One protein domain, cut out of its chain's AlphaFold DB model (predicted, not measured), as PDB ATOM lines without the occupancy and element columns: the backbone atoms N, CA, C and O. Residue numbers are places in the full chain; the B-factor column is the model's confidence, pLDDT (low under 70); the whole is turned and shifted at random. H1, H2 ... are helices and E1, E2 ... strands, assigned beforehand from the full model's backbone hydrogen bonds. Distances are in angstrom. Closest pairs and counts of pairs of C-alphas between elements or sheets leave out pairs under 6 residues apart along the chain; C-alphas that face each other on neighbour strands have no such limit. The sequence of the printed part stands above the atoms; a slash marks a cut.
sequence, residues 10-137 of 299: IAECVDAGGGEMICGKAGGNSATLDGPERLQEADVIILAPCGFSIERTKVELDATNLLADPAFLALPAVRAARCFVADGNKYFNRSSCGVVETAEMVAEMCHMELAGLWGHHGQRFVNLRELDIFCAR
ATOM      1  N   ILE A  10     300.067 242.123 267.690       93.94
ATOM      2  CA  ILE A  10     300.470 243.533 267.820       93.94
ATOM      3  C   ILE A  10     299.716 244.196 268.976       93.94
ATOM      4  O   ILE A  10     300.277 245.036 269.670       93.94
ATOM      5  N   ALA A  11     298.470 243.787 269.232       92.88
ATOM      6  CA  ALA A  11     297.728 244.249 270.403       92.88
ATOM      7  C   ALA A  11     298.397 243.827 271.724       92.88
ATOM      8  O   ALA A  11     298.369 244.593 272.680       92.88
ATOM      9  N   GLU A  12     299.046 242.659 271.762       93.12
ATOM     10  CA  GLU A  12     299.809 242.207 272.932       93.12
ATOM     11  C   GLU A  12     301.107 243.012 273.097       93.12
ATOM     12  O   GLU A  12     301.486 243.336 274.217       93.12
ATOM     13  N   CYS A  13     301.763 243.414 272.001       95.50
ATOM     14  CA  CYS A  13     302.890 244.355 272.062       95.50
ATOM     15  C   CYS A  13     302.465 245.742 272.568       95.50
ATOM     16  O   CYS A  13     303.229 246.383 273.284       95.50
ATOM     17  N   VAL A  14     301.265 246.204 272.200       95.62
ATOM     18  CA  VAL A  14     300.699 247.468 272.699       95.62
ATOM     19  C   VAL A  14     300.420 247.396 274.194       95.62
ATOM     20  O   VAL A  14     300.863 248.286 274.915       95.62
ATOM     21  N   ASP A  15     299.794 246.318 274.662       94.62
ATOM     22  CA  ASP A  15     299.555 246.084 276.092       94.62
ATOM     23  C   ASP A  15     300.875 245.993 276.882       94.62
ATOM     24  O   ASP A  15     301.067 246.694 277.876       94.62
ATOM     25  N   ALA A  16     301.850 245.225 276.382       92.75
ATOM     26  CA  ALA A  16     303.178 245.112 276.992       92.75
ATOM     27  C   ALA A  16     303.941 246.448 277.032       92.75
ATOM     28  O   ALA A  16     304.722 246.687 277.952       92.75
ATOM     29  N   GLY A  17     303.710 247.319 276.045       91.31
ATOM     30  CA  GLY A  17     304.248 248.675 275.986       91.31
ATOM     31  C   GLY A  17     303.492 249.695 276.841       91.31
ATOM     32  O   GLY A  17     303.837 250.872 276.780       91.31
ATOM     33  N   GLY A  18     302.479 249.274 277.608       89.00
ATOM     34  CA  GLY A  18     301.683 250.135 278.489       89.00
ATOM     35  C   GLY A  18     300.567 250.918 277.789       89.00
ATOM     36  O   GLY A  18     300.037 251.866 278.367       89.00
ATOM     37  N   GLY A  19     300.221 250.560 276.550       92.06
ATOM     38  CA  GLY A  19     299.168 251.201 275.765       92.06
ATOM     39  C   GLY A  19     297.885 250.375 275.663       92.06
ATOM     40  O   GLY A  19     297.846 249.189 275.978       92.06
ATOM     41  N   GLU A  20     296.833 250.999 275.131       92.69
ATOM     42  CA  GLU A  20     295.572 250.337 274.787       92.69
ATOM     43  C   GLU A  20     295.354 250.364 273.265       92.69
ATOM     44  O   GLU A  20     295.459 251.406 272.614       92.69
ATOM     45  N   MET A  21     295.051 249.206 272.670       92.69
ATOM     46  CA  MET A  21     294.772 249.107 271.235       92.69
ATOM     47  C   MET A  21     293.342 249.575 270.924       92.69
ATOM     48  O   MET A  21     292.381 248.868 271.209       92.69
ATOM     49  N   ILE A  22     293.203 250.717 270.244       91.25
ATOM     50  CA  ILE A  22     291.889 251.267 269.853       91.25
ATOM     51  C   ILE A  22     291.302 250.557 268.622       91.25
ATOM     52  O   ILE A  22     290.104 250.291 268.543       91.25
ATOM     53  N   CYS A  23     292.139 250.249 267.628       87.44
ATOM     54  CA  CYS A  23     291.699 249.761 266.314       87.44
ATOM     55  C   CYS A  23     292.022 248.277 266.083       87.44
ATOM     56  O   CYS A  23     292.550 247.909 265.033       87.44
ATOM     57  N   GLY A  24     291.680 247.429 267.054       88.12
ATOM     58  CA  GLY A  24     291.801 245.974 266.968       88.12
ATOM     59  C   GLY A  24     291.880 245.319 268.342       88.12
ATOM     60  O   GLY A  24     291.592 245.948 269.353       88.12
ATOM     61  N   LYS A  25     292.219 244.028 268.386       88.75
ATOM     62  CA  LYS A  25     292.343 243.264 269.639       88.75
ATOM     63  C   LYS A  25     293.296 242.083 269.498       88.75
ATOM     64  O   LYS A  25     293.522 241.613 268.378       88.75
ATOM     65  N   ALA A  26     293.775 241.574 270.634       88.44
ATOM     66  CA  ALA A  26     294.612 240.378 270.698       88.44
ATOM     67  C   ALA A  26     293.950 239.193 269.976       88.44
ATOM     68  O   ALA A  26     292.759 238.922 270.159       88.44
ATOM     69  N   GLY A  27     294.704 238.538 269.089       85.94
ATOM     70  CA  GLY A  27     294.225 237.428 268.252       85.94
ATOM     71  C   GLY A  27     293.146 237.786 267.213       85.94
ATOM     72  O   GLY A  27     292.667 236.897 266.514       85.94
ATOM     73  N   GLY A  28     292.737 239.056 267.108       86.12
ATOM     74  CA  GLY A  28     291.756 239.536 266.128       86.12
ATOM     75  C   GLY A  28     292.371 239.892 264.772       86.12
ATOM     76  O   GLY A  28     293.586 239.915 264.622       86.12
ATOM     77  N   ASN A  29     291.529 240.231 263.795       85.44
ATOM     78  CA  ASN A  29     291.964 240.540 262.428       85.44
ATOM     79  C   ASN A  29     292.236 242.044 262.232       85.44
ATOM     80  O   ASN A  29     291.687 242.876 262.952       85.44
ATOM     81  N   SER A  30     293.004 242.397 261.197       85.38
ATOM     82  CA  SER A  30     293.142 243.783 260.723       85.38
ATOM     83  C   SER A  30     291.885 244.215 259.970       85.38
ATOM     84  O   SER A  30     291.625 243.739 258.865       85.38
ATOM     85  N   ALA A  31     291.085 245.089 260.580       86.94
ATOM     86  CA  ALA A  31     289.885 245.642 259.958       86.94
ATOM     87  C   ALA A  31     290.220 246.880 259.119       86.94
ATOM     88  O   ALA A  31     291.032 247.710 259.524       86.94
ATOM     89  N   THR A  32     289.557 247.035 257.977       90.94
ATOM     90  CA  THR A  32     289.555 248.304 257.246       90.94
ATOM     91  C   THR A  32     288.821 249.366 258.061       90.94
ATOM     92  O   THR A  32     287.765 249.088 258.626       90.94
ATOM     93  N   LEU A  33     289.383 250.570 258.122       90.31
ATOM     94  CA  LEU A  33     288.771 251.733 258.751       90.31
ATOM     95  C   LEU A  33     288.107 252.603 257.680       90.31
ATOM     96  O   LEU A  33     288.678 252.813 256.609       90.31
ATOM     97  N   ASP A  34     286.929 253.138 257.998       87.50
ATOM     98  CA  ASP A  34     286.139 253.969 257.078       87.50
ATOM     99  C   ASP A  34     286.738 255.370 256.841       87.50
ATOM    100  O   ASP A  34     286.294 256.084 255.947       87.50
ATOM    101  N   GLY A  35     287.781 255.737 257.593       88.81
ATOM    102  CA  GLY A  35     288.514 256.991 257.443       88.81
ATOM    103  C   GLY A  35     289.425 257.297 258.641       88.81
ATOM    104  O   GLY A  35     289.404 256.559 259.639       88.81
ATOM    105  N   PRO A  36     290.241 258.369 258.569       90.88
ATOM    106  CA  PRO A  36     291.108 258.803 259.665       90.88
ATOM    107  C   PRO A  36     290.350 259.125 260.958       90.88
ATOM    108  O   PRO A  36     290.906 258.957 262.037       90.88
ATOM    109  N   GLU A  37     289.079 259.524 260.883       89.56
ATOM    110  CA  GLU A  37     288.218 259.833 262.032       89.56
ATOM    111  C   GLU A  37     288.076 258.672 263.026       89.56
ATOM    112  O   GLU A  37     287.835 258.894 264.212       89.56
ATOM    113  N   ARG A  38     288.297 257.427 262.586       91.25
ATOM    114  CA  ARG A  38     288.349 256.256 263.474       91.25
ATOM    115  C   ARG A  38     289.528 256.295 264.454       91.25
ATOM    116  O   ARG A  38     289.512 255.562 265.434       91.25
ATOM    117  N   LEU A  39     290.523 257.145 264.200       93.50
ATOM    118  CA  LEU A  39     291.720 257.340 265.017       93.50
ATOM    119  C   LEU A  39     291.614 258.565 265.942       93.50
ATOM    120  O   LEU A  39     292.597 258.929 266.581       93.50
ATOM    121  N   GLN A  40     290.454 259.228 266.010       94.19
ATOM    122  CA  GLN A  40     290.279 260.492 266.739       94.19
ATOM    123  C   GLN A  40     290.577 260.384 268.245       94.19
ATOM    124  O   GLN A  40     291.022 261.360 268.845       94.19
ATOM    125  N   GLU A  41     290.336 259.213 268.836       93.50
ATOM    126  CA  GLU A  41     290.561 258.926 270.260       93.50
ATOM    127  C   GLU A  41     292.001 258.475 270.560       93.50
ATOM    128  O   GLU A  41     292.351 258.284 271.718       93.50
ATOM    129  N   ALA A  42     292.847 258.301 269.540       95.00
ATOM    130  CA  ALA A  42     294.206 257.810 269.731       95.00
ATOM    131  C   ALA A  42     295.145 258.892 270.277       95.00
ATOM    132  O   ALA A  42     295.349 259.932 269.647       95.00
ATOM    133  N   ASP A  43     295.800 258.583 271.399       95.62
ATOM    134  CA  ASP A  43     296.911 259.375 271.942       95.62
ATOM    135  C   ASP A  43     298.206 259.178 271.143       95.62
ATOM    136  O   ASP A  43     299.047 260.077 271.057       95.62
ATOM    137  N   VAL A  44     298.370 257.992 270.548       96.69
ATOM    138  CA  VAL A  44     299.528 257.593 269.744       96.69
ATOM    139  C   VAL A  44     299.059 256.882 268.483       96.69
ATOM    140  O   VAL A  44     298.200 256.006 268.533       96.69
ATOM    141  N   ILE A  45     299.655 257.236 267.343       97.50
ATOM    142  CA  ILE A  45     299.432 256.560 266.061       97.50
ATOM    143  C   ILE A  45     300.757 255.977 265.576       97.50
ATOM    144  O   ILE A  45     301.758 256.687 265.494       97.50
ATOM    145  N   ILE A  46     300.753 254.695 265.213       97.06
ATOM    146  CA  ILE A  46     301.914 254.000 264.646       97.06
ATOM    147  C   ILE A  46     301.553 253.536 263.235       97.06
ATOM    148  O   ILE A  46     300.701 252.669 263.043       97.06
ATOM    149  N   LEU A  47     302.207 254.117 262.235       96.69
ATOM    150  CA  LEU A  47     302.084 253.742 260.833       96.69
ATOM    151  C   LEU A  47     303.137 252.675 260.521       96.69
ATOM    152  O   LEU A  47     304.312 252.984 260.333       96.69
ATOM    153  N   ALA A  48     302.706 251.415 260.479       95.12
ATOM    154  CA  ALA A  48     303.569 250.264 260.209       95.12
ATOM    155  C   ALA A  48     302.952 249.337 259.142       95.12
ATOM    156  O   ALA A  48     302.536 248.219 259.457       95.12
ATOM    157  N   PRO A  49     302.822 249.788 257.880       92.00
ATOM    158  CA  PRO A  49     302.223 248.971 256.833       92.00
ATOM    159  C   PRO A  49     303.017 247.678 256.608       92.00
ATOM    160  O   PRO A  49     304.237 247.688 256.421       92.00
ATOM    161  N   CYS A  50     302.308 246.547 256.617       86.75
ATOM    162  CA  CYS A  50     302.911 245.228 256.465       86.75
ATOM    163  C   CYS A  50     303.734 245.139 255.176       86.75
ATOM    164  O   CYS A  50     303.235 245.408 254.085       86.75
ATOM    165  N   GLY A  51     304.988 244.707 255.302       83.88
ATOM    166  CA  GLY A  51     305.877 244.520 254.155       83.88
ATOM    167  C   GLY A  51     306.609 245.782 253.695       83.88
ATOM    168  O   GLY A  51     307.415 245.694 252.771       83.88
ATOM    169  N   PHE A  52     306.388 246.941 254.325       88.62
ATOM    170  CA  PHE A  52     307.063 248.188 253.960       88.62
ATOM    171  C   PHE A  52     308.108 248.596 255.000       88.62
ATOM    172  O   PHE A  52     307.867 248.551 256.204       88.62
ATOM    173  N   SER A  53     309.268 249.041 254.515       91.00
ATOM    174  CA  SER A  53     310.242 249.769 255.330       91.00
ATOM    175  C   SER A  53     309.752 251.193 255.621       91.00
ATOM    176  O   SER A  53     308.770 251.656 255.032       91.00
ATOM    177  N   ILE A  54     310.471 251.927 256.475       87.00
ATOM    178  CA  ILE A  54     310.218 253.361 256.712       87.00
ATOM    179  C   ILE A  54     310.281 254.143 255.392       87.00
ATOM    180  O   ILE A  54     309.359 254.893 255.079       87.00
ATOM    181  N   GLU A  55     311.312 253.908 254.575       84.88
ATOM    182  CA  GLU A  55     311.488 254.600 253.290       84.88
ATOM    183  C   GLU A  55     310.377 254.281 252.291       84.88
ATOM    184  O   GLU A  55     309.883 255.167 251.593       84.88
ATOM    185  N   ARG A  56     309.917 253.023 252.237       85.25
ATOM    186  CA  ARG A  56     308.768 252.695 251.391       85.25
ATOM    187  C   ARG A  56     307.499 253.359 251.916       85.25
ATOM    188  O   ARG A  56     306.741 253.913 251.129       85.25
ATOM    189  N   THR A  57     307.292 253.346 253.230       91.62
ATOM    190  CA  THR A  57     306.137 253.998 253.857       91.62
ATOM    191  C   THR A  57     306.122 255.490 253.546       91.62
ATOM    192  O   THR A  57     305.085 256.009 253.155       91.62
ATOM    193  N   LYS A  58     307.274 256.164 253.604       87.69
ATOM    194  CA  LYS A  58     307.440 257.562 253.195       87.69
ATOM    195  C   LYS A  58     306.904 257.812 251.777       87.69
ATOM    196  O   LYS A  58     306.052 258.676 251.600       87.69
ATOM    197  N   VAL A  59     307.337 257.030 250.785       87.31
ATOM    198  CA  VAL A  59     306.854 257.161 249.393       87.31
ATOM    199  C   VAL A  59     305.335 256.976 249.298       87.31
ATOM    200  O   VAL A  59     304.657 257.699 248.574       87.31
ATOM    201  N   GLU A  60     304.785 256.030 250.054       89.19
ATOM    202  CA  GLU A  60     303.356 255.705 250.015       89.19
ATOM    203  C   GLU A  60     302.489 256.754 250.716       89.19
ATOM    204  O   GLU A  60     301.368 257.011 250.282       89.19
ATOM    205  N   LEU A  61     302.994 257.406 251.765       91.12
ATOM    206  CA  LEU A  61     302.294 258.509 252.431       91.12
ATOM    207  C   LEU A  61     302.047 259.686 251.477       91.12
ATOM    208  O   LEU A  61     300.985 260.309 251.543       91.12
ATOM    209  N   ASP A  62     302.994 259.948 250.576       85.50
ATOM    210  CA  ASP A  62     302.854 260.945 249.512       85.50
ATOM    211  C   ASP A  62     301.929 260.440 248.392       85.50
ATOM    212  O   ASP A  62     300.930 261.079 248.065       85.50
ATOM    213  N   ALA A  63     302.172 259.227 247.878       87.19
ATOM    214  CA  ALA A  63     301.385 258.646 246.785       87.19
ATOM    215  C   ALA A  63     299.896 258.445 247.127       87.19
ATOM    216  O   ALA A  63     299.033 258.508 246.250       87.19
ATOM    217  N   THR A  64     299.577 258.200 248.399       88.75
ATOM    218  CA  THR A  64     298.196 258.067 248.888       88.75
ATOM    219  C   THR A  64     297.557 259.394 249.277       88.75
ATOM    220  O   THR A  64     296.375 259.409 249.618       88.75
ATOM    221  N   ASN A  65     298.306 260.500 249.205       88.44
ATOM    222  CA  ASN A  65     297.878 261.840 249.589       88.44
ATOM    223  C   ASN A  65     297.443 261.954 251.065       88.44
ATOM    224  O   ASN A  65     296.758 262.906 251.440       88.44
ATOM    225  N   LEU A  66     297.855 261.011 251.923       90.44
ATOM    226  CA  LEU A  66     297.490 261.007 253.342       90.44
ATOM    227  C   LEU A  66     298.051 262.241 254.060       90.44
ATOM    228  O   LEU A  66     297.408 262.806 254.941       90.44
ATOM    229  N   LEU A  67     299.231 262.712 253.644       90.12
ATOM    230  CA  LEU A  67     299.851 263.913 254.210       90.12
ATOM    231  C   LEU A  67     299.157 265.219 253.806       90.12
ATOM    232  O   LEU A  67     299.465 266.257 254.387       90.12
ATOM    233  N   ALA A  68     298.239 265.181 252.840       89.75
ATOM    234  CA  ALA A  68     297.411 266.317 252.449       89.75
ATOM    235  C   ALA A  68     295.942 266.150 252.874       89.75
ATOM    236  O   ALA A  68     295.145 267.058 252.644       89.75
ATOM    237  N   ASP A  69     295.578 265.025 253.497       91.75
ATOM    238  CA  ASP A  69     294.234 264.780 254.012       91.75
ATOM    239  C   ASP A  69     293.980 265.642 255.268       91.75
ATOM    240  O   ASP A  69     294.627 265.438 256.305       91.75
ATOM    241  N   PRO A  70     293.033 266.602 255.220       92.38
ATOM    242  CA  PRO A  70     292.728 267.456 256.363       92.38
ATOM    243  C   PRO A  70     292.242 266.679 257.588       92.38
ATOM    244  O   PRO A  70     292.543 267.091 258.707       92.38
ATOM    245  N   ALA A  71     291.516 265.572 257.401       93.69
ATOM    246  CA  ALA A  71     291.014 264.759 258.503       93.69
ATOM    247  C   ALA A  71     292.175 264.088 259.244       93.69
ATOM    248  O   ALA A  71     292.249 264.164 260.468       93.69
ATOM    249  N   PHE A  72     293.136 263.527 258.504       94.31
ATOM    250  CA  PHE A  72     294.346 262.942 259.081       94.31
ATOM    251  C   PHE A  72     295.218 263.991 259.788       94.31
ATOM    252  O   PHE A  72     295.643 263.790 260.926       94.31
ATOM    253  N   LEU A  73     295.460 265.143 259.153       94.19
ATOM    254  CA  LEU A  73     296.269 266.216 259.743       94.19
ATOM    255  C   LEU A  73     295.623 266.853 260.984       94.19
ATOM    256  O   LEU A  73     296.336 267.407 261.828       94.19
ATOM    257  N   ALA A  74     294.293 266.795 261.100       95.00
ATOM    258  CA  ALA A  74     293.548 267.314 262.242       95.00
ATOM    259  C   ALA A  74     293.589 266.395 263.476       95.00
ATOM    260  O   ALA A  74     293.261 266.867 264.570       95.00
ATOM    261  N   LEU A  75     294.020 265.134 263.330       96.38
ATOM    262  CA  LEU A  75     294.054 264.162 264.425       96.38
ATOM    263  C   LEU A  75     294.897 264.667 265.614       96.38
ATOM    264  O   LEU A  75     296.009 265.179 265.403       96.38
ATOM    265  N   PRO A  76     294.429 264.494 266.869       95.75
ATOM    266  CA  PRO A  76     295.140 264.960 268.059       95.75
ATOM    267  C   PRO A  76     296.579 264.445 268.138       95.75
ATOM    268  O   PRO A  76     297.498 265.251 268.293       95.75
ATOM    269  N   ALA A  77     296.800 263.144 267.918       95.69
ATOM    270  CA  ALA A  77     298.136 262.547 267.922       95.69
ATOM    271  C   ALA A  77     299.075 263.173 266.872       95.69
ATOM    272  O   ALA A  77     300.227 263.488 267.170       95.69
ATOM    273  N   VAL A  78     298.596 263.444 265.653       95.38
ATOM    274  CA  VAL A  78     299.410 264.077 264.592       95.38
ATOM    275  C   VAL A  78     299.805 265.507 264.992       95.38
ATOM    276  O   VAL A  78     300.968 265.925 264.873       95.38
ATOM    277  N   ARG A  79     298.859 266.266 265.553       91.81
ATOM    278  CA  ARG A  79     299.094 267.627 266.060       91.81
ATOM    279  C   ARG A  79     299.980 267.670 267.306       91.81
ATOM    280  O   ARG A  79     300.714 268.644 267.475       91.81
ATOM    281  N   ALA A  80     299.979 266.620 268.117       90.12
ATOM    282  CA  ALA A  80     300.807 266.489 269.312       90.12
ATOM    283  C   ALA A  80     302.207 265.903 269.042       90.12
ATOM    284  O   ALA A  80     302.966 265.711 269.984       90.12
ATOM    285  N   ALA A  81     302.572 265.637 267.779       90.50
ATOM    286  CA  ALA A  81     303.805 264.921 267.422       90.50
ATOM    287  C   ALA A  81     303.880 263.502 268.018       90.50
ATOM    288  O   ALA A  81     304.956 263.009 268.332       90.50
ATOM    289  N   ARG A  82     302.735 262.835 268.151       95.31
ATOM    290  CA  ARG A  82     302.576 261.464 268.651       95.31
ATOM    291  C   ARG A  82     302.149 260.508 267.531       95.31
ATOM    292  O   ARG A  82     301.392 259.569 267.747       95.31
ATOM    293  N   CYS A  83     302.596 260.782 266.307       96.88
ATOM    294  CA  CYS A  83     302.394 259.921 265.148       96.88
ATOM    295  C   CYS A  83     303.761 259.476 264.632       96.88
ATOM    296  O   CYS A  83     304.636 260.318 264.416       96.88
ATOM    297  N   PHE A  84     303.944 258.174 264.455       97.00
ATOM    298  CA  PHE A  84     305.227 257.549 264.150       97.00
ATOM    299  C   PHE A  84     305.122 256.673 262.910       97.00
ATOM    300  O   PHE A  84     304.054 256.160 262.587       97.00
ATOM    301  N   VAL A  85     306.246 256.488 262.228       96.44
ATOM    302  CA  VAL A  85     306.393 255.568 261.102       96.44
ATOM    303  C   VAL A  85     307.404 254.508 261.495       96.44
ATOM    304  O   VAL A  85     308.532 254.850 261.838       96.44
ATOM    305  N   ALA A  86     307.016 253.238 261.437       96.00
ATOM    306  CA  ALA A  86     307.867 252.112 261.803       96.00
ATOM    307  C   ALA A  86     308.082 251.156 260.622       96.00
ATOM    308  O   ALA A  86     307.277 251.100 259.691       96.00
ATOM    309  N   ASP A  87     309.173 250.390 260.657       94.19
ATOM    310  CA  ASP A  87     309.451 249.341 259.675       94.19
ATOM    311  C   ASP A  87     308.477 248.165 259.861       94.19
ATOM    312  O   ASP A  87     308.692 247.236 260.649       94.19
ATOM    313  N   GLY A  88     307.382 248.221 259.104       92.00
ATOM    314  CA  GLY A  88     306.347 247.202 259.097       92.00
ATOM    315  C   GLY A  88     306.749 245.918 258.372       92.00
ATOM    316  O   GLY A  88     306.131 244.877 258.587       92.00
ATOM    317  N   ASN A  89     307.802 245.935 257.550       89.50
ATOM    318  CA  ASN A  89     308.331 244.733 256.911       89.50
ATOM    319  C   ASN A  89     309.094 243.839 257.890       89.50
ATOM    320  O   ASN A  89     309.020 242.616 257.800       89.50
ATOM    321  N   LYS A  90     309.871 244.431 258.795       85.69
ATOM    322  CA  LYS A  90     310.719 243.653 259.700       85.69
ATOM    323  C   LYS A  90     310.051 243.377 261.042       85.69
ATOM    324  O   LYS A  90     310.232 242.278 261.565       85.69
ATOM    325  N   TYR A  91     309.273 244.331 261.560       92.38
ATOM    326  CA  TYR A  91     308.801 244.298 262.948       92.38
ATOM    327  C   TYR A  91     307.279 244.243 263.114       92.38
ATOM    328  O   TYR A  91     306.833 244.032 264.230       92.38
ATOM    329  N   PHE A  92     306.460 244.399 262.066       91.75
ATOM    330  CA  PHE A  92     304.990 244.369 262.227       91.75
ATOM    331  C   PHE A  92     304.253 243.424 261.266       91.75
ATOM    332  O   PHE A  92     303.037 243.298 261.362       91.75
ATOM    333  N   ASN A  93     304.936 242.700 260.371       85.44
ATOM    334  CA  ASN A  93     304.258 241.773 259.449       85.44
ATOM    335  C   ASN A  93     304.166 240.321 259.951       85.44
ATOM    336  O   ASN A  93     303.369 239.552 259.414       85.44
ATOM    337  N   ARG A  94     304.979 239.918 260.941       82.75
ATOM    338  CA  ARG A  94     305.061 238.530 261.424       82.75
ATOM    339  C   ARG A  94     305.480 238.443 262.892       82.75
ATOM    340  O   ARG A  94     306.442 239.094 263.297       82.75
ATOM    341  N   SER A  95     304.829 237.561 263.647       76.00
ATOM    342  CA  SER A  95     305.219 237.173 265.009       76.00
ATOM    343  C   SER A  95     306.464 236.279 264.976       76.00
ATOM    344  O   SER A  95     306.398 235.057 265.093       76.00
ATOM    345  N   SER A  96     307.617 236.895 264.728       75.94
ATOM    346  CA  SER A  96     308.920 236.221 264.680       75.94
ATOM    347  C   SER A  96     309.760 236.549 265.916       75.94
ATOM    348  O   SER A  96     309.251 237.112 266.881       75.94
ATOM    349  N   CYS A  97     311.055 236.225 265.890       78.00
ATOM    350  CA  CYS A  97     311.985 236.592 266.960       78.00
ATOM    351  C   CYS A  97     311.995 238.095 267.279       78.00
ATOM    352  O   CYS A  97     312.324 238.443 268.401       78.00
ATOM    353  N   GLY A  98     311.569 238.946 266.336       82.75
ATOM    354  CA  GLY A  98     311.475 240.396 266.502       82.75
ATOM    355  C   GLY A  98     310.348 240.903 267.412       82.75
ATOM    356  O   GLY A  98     310.179 242.110 267.504       82.75
ATOM    357  N   VAL A  99     309.530 240.032 268.020       90.31
ATOM    358  CA  VAL A  99     308.349 240.455 268.806       90.31
ATOM    359  C   VAL A  99     308.718 241.275 270.046       90.31
ATOM    360  O   VAL A  99     307.974 242.177 270.428       90.31
ATOM    361  N   VAL A 100     309.870 240.982 270.656       92.50
ATOM    362  CA  VAL A 100     310.376 241.727 271.815       92.50
ATOM    363  C   VAL A 100     310.779 243.126 271.371       92.50
ATOM    364  O   VAL A 100     310.333 244.103 271.960       92.50
ATOM    365  N   GLU A 101     311.514 243.232 270.268       93.44
ATOM    366  CA  GLU A 101     311.882 244.503 269.657       93.44
ATOM    367  C   GLU A 101     310.646 245.309 269.249       93.44
ATOM    368  O   GLU A 101     310.618 246.519 269.445       93.44
ATOM    369  N   THR A 102     309.602 244.661 268.722       95.38
ATOM    370  CA  THR A 102     308.327 245.325 268.426       95.38
ATOM    371  C   THR A 102     307.690 245.894 269.693       95.38
ATOM    372  O   THR A 102     307.235 247.034 269.673       95.38
ATOM    373  N   ALA A 103     307.672 245.144 270.799       95.06
ATOM    374  CA  ALA A 103     307.141 245.626 272.073       95.06
ATOM    375  C   ALA A 103     307.975 246.784 272.651       95.06
ATOM    376  O   ALA A 103     307.405 247.787 273.072       95.06
ATOM    377  N   GLU A 104     309.307 246.704 272.598       95.38
ATOM    378  CA  GLU A 104     310.206 247.797 272.996       95.38
ATOM    379  C   GLU A 104     309.976 249.053 272.142       95.38
ATOM    380  O   GLU A 104     309.853 250.153 272.673       95.38
ATOM    381  N   MET A 105     309.855 248.902 270.818       95.31
ATOM    382  CA  MET A 105     309.528 250.000 269.903       95.31
ATOM    383  C   MET A 105     308.198 250.662 270.269       95.31
ATOM    384  O   MET A 105     308.102 251.888 270.284       95.31
ATOM    385  N   VAL A 106     307.168 249.862 270.553       96.50
ATOM    386  CA  VAL A 106     305.861 250.373 270.976       96.50
ATOM    387  C   VAL A 106     305.971 251.104 272.313       96.50
ATOM    388  O   VAL A 106     305.447 252.208 272.422       96.50
ATOM    389  N   ALA A 107     306.724 250.569 273.277       95.25
ATOM    390  CA  ALA A 107     306.979 251.234 274.551       95.25
ATOM    391  C   ALA A 107     307.658 252.605 274.363       95.25
ATOM    392  O   ALA A 107     307.181 253.586 274.927       95.25
ATOM    393  N   GLU A 108     308.700 252.719 273.526       92.50
ATOM    394  CA  GLU A 108     309.347 254.016 273.234       92.50
ATOM    395  C   GLU A 108     308.390 255.027 272.577       92.50
ATOM    396  O   GLU A 108     308.486 256.227 272.833       92.50
ATOM    397  N   MET A 109     307.462 254.566 271.731       94.88
ATOM    398  CA  MET A 109     306.467 255.427 271.072       94.88
ATOM    399  C   MET A 109     305.319 255.841 272.011       94.88
ATOM    400  O   MET A 109     304.787 256.951 271.899       94.88
ATOM    401  N   CYS A 110     304.932 254.968 272.944       92.94
ATOM    402  CA  CYS A 110     303.926 255.238 273.973       92.94
ATOM    403  C   CYS A 110     304.464 256.147 275.088       92.94
ATOM    404  O   CYS A 110     303.748 257.032 275.570       92.94
ATOM    405  N   HIS A 111     305.739 255.997 275.431       89.31
ATOM    406  CA  HIS A 111     306.412 256.677 276.530       89.31
ATOM    407  C   HIS A 111     307.631 257.424 275.997       89.31
ATOM    408  O   HIS A 111     308.737 256.890 275.943       89.31
ATOM    409  N   MET A 112     307.438 258.680 275.590       78.88
ATOM    410  CA  MET A 112     308.502 259.487 274.973       78.88
ATOM    411  C   MET A 112     309.690 259.750 275.909       78.88
ATOM    412  O   MET A 112     310.785 260.045 275.442       78.88
ATOM    413  N   GLU A 113     309.502 259.627 277.221       81.31
ATOM    414  CA  GLU A 113     310.565 259.623 278.226       81.31
ATOM    415  C   GLU A 113     311.516 258.420 278.103       81.31
ATOM    416  O   GLU A 113     312.653 258.493 278.564       81.31
ATOM    417  N   LEU A 114     311.071 257.342 277.453       79.12
ATOM    418  CA  LEU A 114     311.866 256.162 277.115       79.12
ATOM    419  C   LEU A 114     312.445 256.234 275.696       79.12
ATOM    420  O   LEU A 114     313.161 255.321 275.294       79.12
ATOM    421  N   ALA A 115     312.144 257.279 274.917       73.12
ATOM    422  CA  ALA A 115     312.567 257.355 273.523       73.12
ATOM    423  C   ALA A 115     314.098 257.250 273.397       73.12
ATOM    424  O   ALA A 115     314.847 258.068 273.938       73.12
ATOM    425  N   GLY A 116     314.559 256.236 272.658       67.00
ATOM    426  CA  GLY A 116     315.976 255.947 272.454       67.00
ATOM    427  C   GLY A 116     316.640 255.099 273.545       67.00
ATOM    428  O   GLY A 116     317.840 254.852 273.431       67.00
ATOM    429  N   LEU A 117     315.906 254.628 274.559       71.94
ATOM    430  CA  LEU A 117     316.426 253.742 275.608       71.94
ATOM    431  C   LEU A 117     317.007 252.441 275.034       71.94
ATOM    432  O   LEU A 117     318.085 252.013 275.443       71.94
ATOM    433  N   TRP A 118     316.316 251.842 274.067       73.00
ATOM    434  CA  TRP A 118     316.738 250.632 273.359       73.00
ATOM    435  C   TRP A 118     317.316 250.932 271.970       73.00
ATOM    436  O   TRP A 118     317.762 250.029 271.262       73.00
ATOM    437  N   GLY A 119     317.357 252.210 271.582       78.44
ATOM    438  CA  GLY A 119     317.997 252.672 270.351       78.44
ATOM    439  C   GLY A 119     317.187 252.414 269.079       78.44
ATOM    440  O   GLY A 119     317.747 252.441 267.981       78.44
ATOM    441  N   HIS A 120     315.880 252.170 269.191       82.88
ATOM    442  CA  HIS A 120     315.040 251.860 268.032       82.88
ATOM    443  C   HIS A 120     314.672 253.106 267.216       82.88
ATOM    444  O   HIS A 120     314.582 253.029 265.983       82.88
ATOM    445  N   HIS A 121     314.490 254.254 267.879       83.12
ATOM    446  CA  HIS A 121     314.216 255.537 267.223       83.12
ATOM    447  C   HIS A 121     315.354 255.934 266.262       83.12
ATOM    448  O   HIS A 121     316.535 255.895 266.599       83.12
ATOM    449  N   GLY A 122     314.998 256.303 265.032       74.00
ATOM    450  CA  GLY A 122     315.915 256.672 263.955       74.00
ATOM    451  C   GLY A 122     316.396 255.487 263.115       74.00
ATOM    452  O   GLY A 122     316.963 255.704 262.047       74.00
ATOM    453  N   GLN A 123     316.162 254.249 263.563       76.75
ATOM    454  CA  GLN A 123     316.565 253.028 262.853       76.75
ATOM    455  C   GLN A 123     315.370 252.174 262.427       76.75
ATOM    456  O   GLN A 123     315.310 251.689 261.300       76.75
ATOM    457  N   ARG A 124     314.437 251.951 263.356       87.50
ATOM    458  CA  ARG A 124     313.306 251.020 263.209       87.50
ATOM    459  C   ARG A 124     311.969 251.738 263.239       87.50
ATOM    460  O   ARG A 124     310.996 251.226 262.693       87.50
ATOM    461  N   PHE A 125     311.938 252.932 263.821       93.12
ATOM    462  CA  PHE A 125     310.854 253.885 263.658       93.12
ATOM    463  C   PHE A 125     311.374 255.324 263.700       93.12
ATOM    464  O   PHE A 125     312.469 255.580 264.196       93.12
ATOM    465  N   VAL A 126     310.583 256.263 263.194       86.88
ATOM    466  CA  VAL A 126     310.813 257.714 263.250       86.88
ATOM    467  C   VAL A 126     309.515 258.425 263.599       86.88
ATOM    468  O   VAL A 126     308.424 257.898 263.372       86.88
ATOM    469  N   ASN A 127     309.604 259.641 264.130       91.44
ATOM    470  CA  ASN A 127     308.423 260.486 264.237       91.44
ATOM    471  C   ASN A 127     307.969 260.906 262.833       91.44
ATOM    472  O   ASN A 127     308.796 261.225 261.981       91.44
ATOM    473  N   LEU A 128     306.662 260.997 262.587       90.19
ATOM    474  CA  LEU A 128     306.138 261.464 261.301       90.19
ATOM    475  C   LEU A 128     306.692 262.852 260.931       90.19
ATOM    476  O   LEU A 128     306.944 263.127 259.762       90.19
ATOM    477  N   ARG A 129     306.939 263.716 261.927       86.31
ATOM    478  CA  ARG A 129     307.519 265.054 261.726       86.31
ATOM    479  C   ARG A 129     308.983 265.051 261.314       86.31
ATOM    480  O   ARG A 129     309.463 266.070 260.833       86.31
ATOM    481  N   GLU A 130     309.688 263.950 261.519       81.19
ATOM    482  CA  GLU A 130     311.086 263.812 261.109       81.19
ATOM    483  C   GLU A 130     311.204 263.483 259.619       81.19
ATOM    484  O   GLU A 130     312.288 263.613 259.052       81.19
ATOM    485  N   LEU A 131     310.095 263.122 258.961       75.50
ATOM    486  CA  LEU A 131     310.064 262.980 257.516       75.50
ATOM    487  C   LEU A 131     310.086 264.364 256.850       75.50
ATOM    488  O   LEU A 131     309.198 265.199 257.040       75.50
ATOM    489  N   ASP A 132     311.083 264.577 256.003       75.44
ATOM    490  CA  ASP A 132     311.197 265.701 255.069       75.44
ATOM    491  C   ASP A 132     309.905 265.940 254.274       75.44
ATOM    492  O   ASP A 132     309.446 267.078 254.199       75.44
ATOM    493  N   ILE A 133     309.263 264.885 253.762       70.00
ATOM    494  CA  ILE A 133     308.004 264.995 253.002       70.00
ATOM    495  C   ILE A 133     306.853 265.538 253.851       70.00
ATOM    496  O   ILE A 133     306.011 266.283 253.357       70.00
ATOM    497  N   PHE A 134     306.835 265.226 255.151       75.12
ATOM    498  CA  PHE A 134     305.840 265.776 256.056       75.12
ATOM    499  C   PHE A 134     306.107 267.259 256.263       75.12
ATOM    500  O   PHE A 134     305.176 268.058 256.230       75.12
ATOM    501  N   CYS A 135     307.368 267.652 256.434       70.88
ATOM    502  CA  CYS A 135     307.752 269.053 256.590       70.88
ATOM    503  C   CYS A 135     307.537 269.885 255.316       70.88
ATOM    504  O   CYS A 135     307.220 271.066 255.418       70.88
ATOM    505  N   ALA A 136     307.673 269.276 254.137       73.12
ATOM    506  CA  ALA A 136     307.528 269.932 252.840       73.12
ATOM    507  C   ALA A 136     306.071 270.051 252.349       73.12
ATOM    508  O   ALA A 136     305.834 270.650 251.299       73.12
ATOM    509  N   ARG A 137     305.088 269.499 253.079       80.94
ATOM    510  CA  ARG A 137     303.674 269.534 252.668       80.94
ATOM    511  C   ARG A 137     303.133 270.966 252.573       80.94
ATOM    512  O   ARG A 137     303.467 271.839 253.378       80.94
TER     513      ARG A 137
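AT A GLANCE: This is residues 10 to 137 of the 299 residues of the protein "Hypothetical protein" of Spumella elongata (UniProt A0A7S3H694). A small sheet of three short strands sits near the middle of a rounded body, with H6 along one of its faces and H3 slantwise over the other. H1 packs on H6, while the short helices H2, H4, H5 and H7 and long links make up much of the rest. The printed part has 128 residues with seven named helices and three named strands, in the order H1 H2 E1 H3 H4 H5 E2 H6 E3 H7; the mixed sheet runs E1 E2 E3. The class is mostly helix, though under half of the residues, 56, are in named elements. The whole is compact, with a radius of gyration of the C-alphas of 13.7 A and spans of 36 by 29 by 28 A.

IN THESE COORDINATES: H1, residues 10 to 16, begins at C-alpha 10 (300.470, 243.533, 267.820) and is 9.7 A long. H2 is residues 36 to 39 and strand E1 is residues 45 to 47. H3, residues 54 to 63, measures 14.3 A. H4 is residues 70 to 74 and H5 is residues 76 to 79. Strand E2, residues 83 to 86, measures 10.1 A. H6, residues 99 to 110, is the longest helix at 16.3 A and begins at C-alpha 99 (308.349, 240.455, 268.806). Strand E3 is residues 125 to 127, and H7, residues 132 to 135, ends at C-alpha 135 (307.752, 269.053, 256.590).

HOW THE PARTS SIT: E1 and E2 are parallel at 31 degrees, with N 47 and O 84 within hydrogen-bond range at 2.8 A. E2 and E3 are antiparallel at 157 degrees, with N 85 and O 126 at 2.8 A. E1, H3 H4 H5 and E2 form a strand-helix-strand unit, two parallel neighbour strands with helices between. H6 is on the sheet at a height of 9.6 A, over E2 and along the strands. H3 is on the opposite face and runs slantwise to the strands. H5 only grazes the sheet, with residues 76 to 78. H1 and H6 touch, the C-alphas of Cys 13 and Ala 103 being 4.4 A apart, at a steep tilt of 68 degrees, only just short of about perpendicular. H2 touches H4, the closest C-alphas being those of Pro 36 and Phe 72, 5.3 A. H7 is close to H3 but not clearly touching, the closest C-alphas being those of Asp 62 and Ile 133, 7.4 A. In H1, H3, H4 and H6 every O i to N i+4 pair is within hydrogen-bond range; H2, H5 and H7 are too short for such a pair.

THE WHOLE: The two C-alphas farthest apart are those of Gly 27 and Ala 136, 38.4 A. The printed part has no cut. The links H1 to H2, E2 to H6 and H6 to E3 are long. Mean pLDDT of the printed part is 88.6, and residue 116 is under 70.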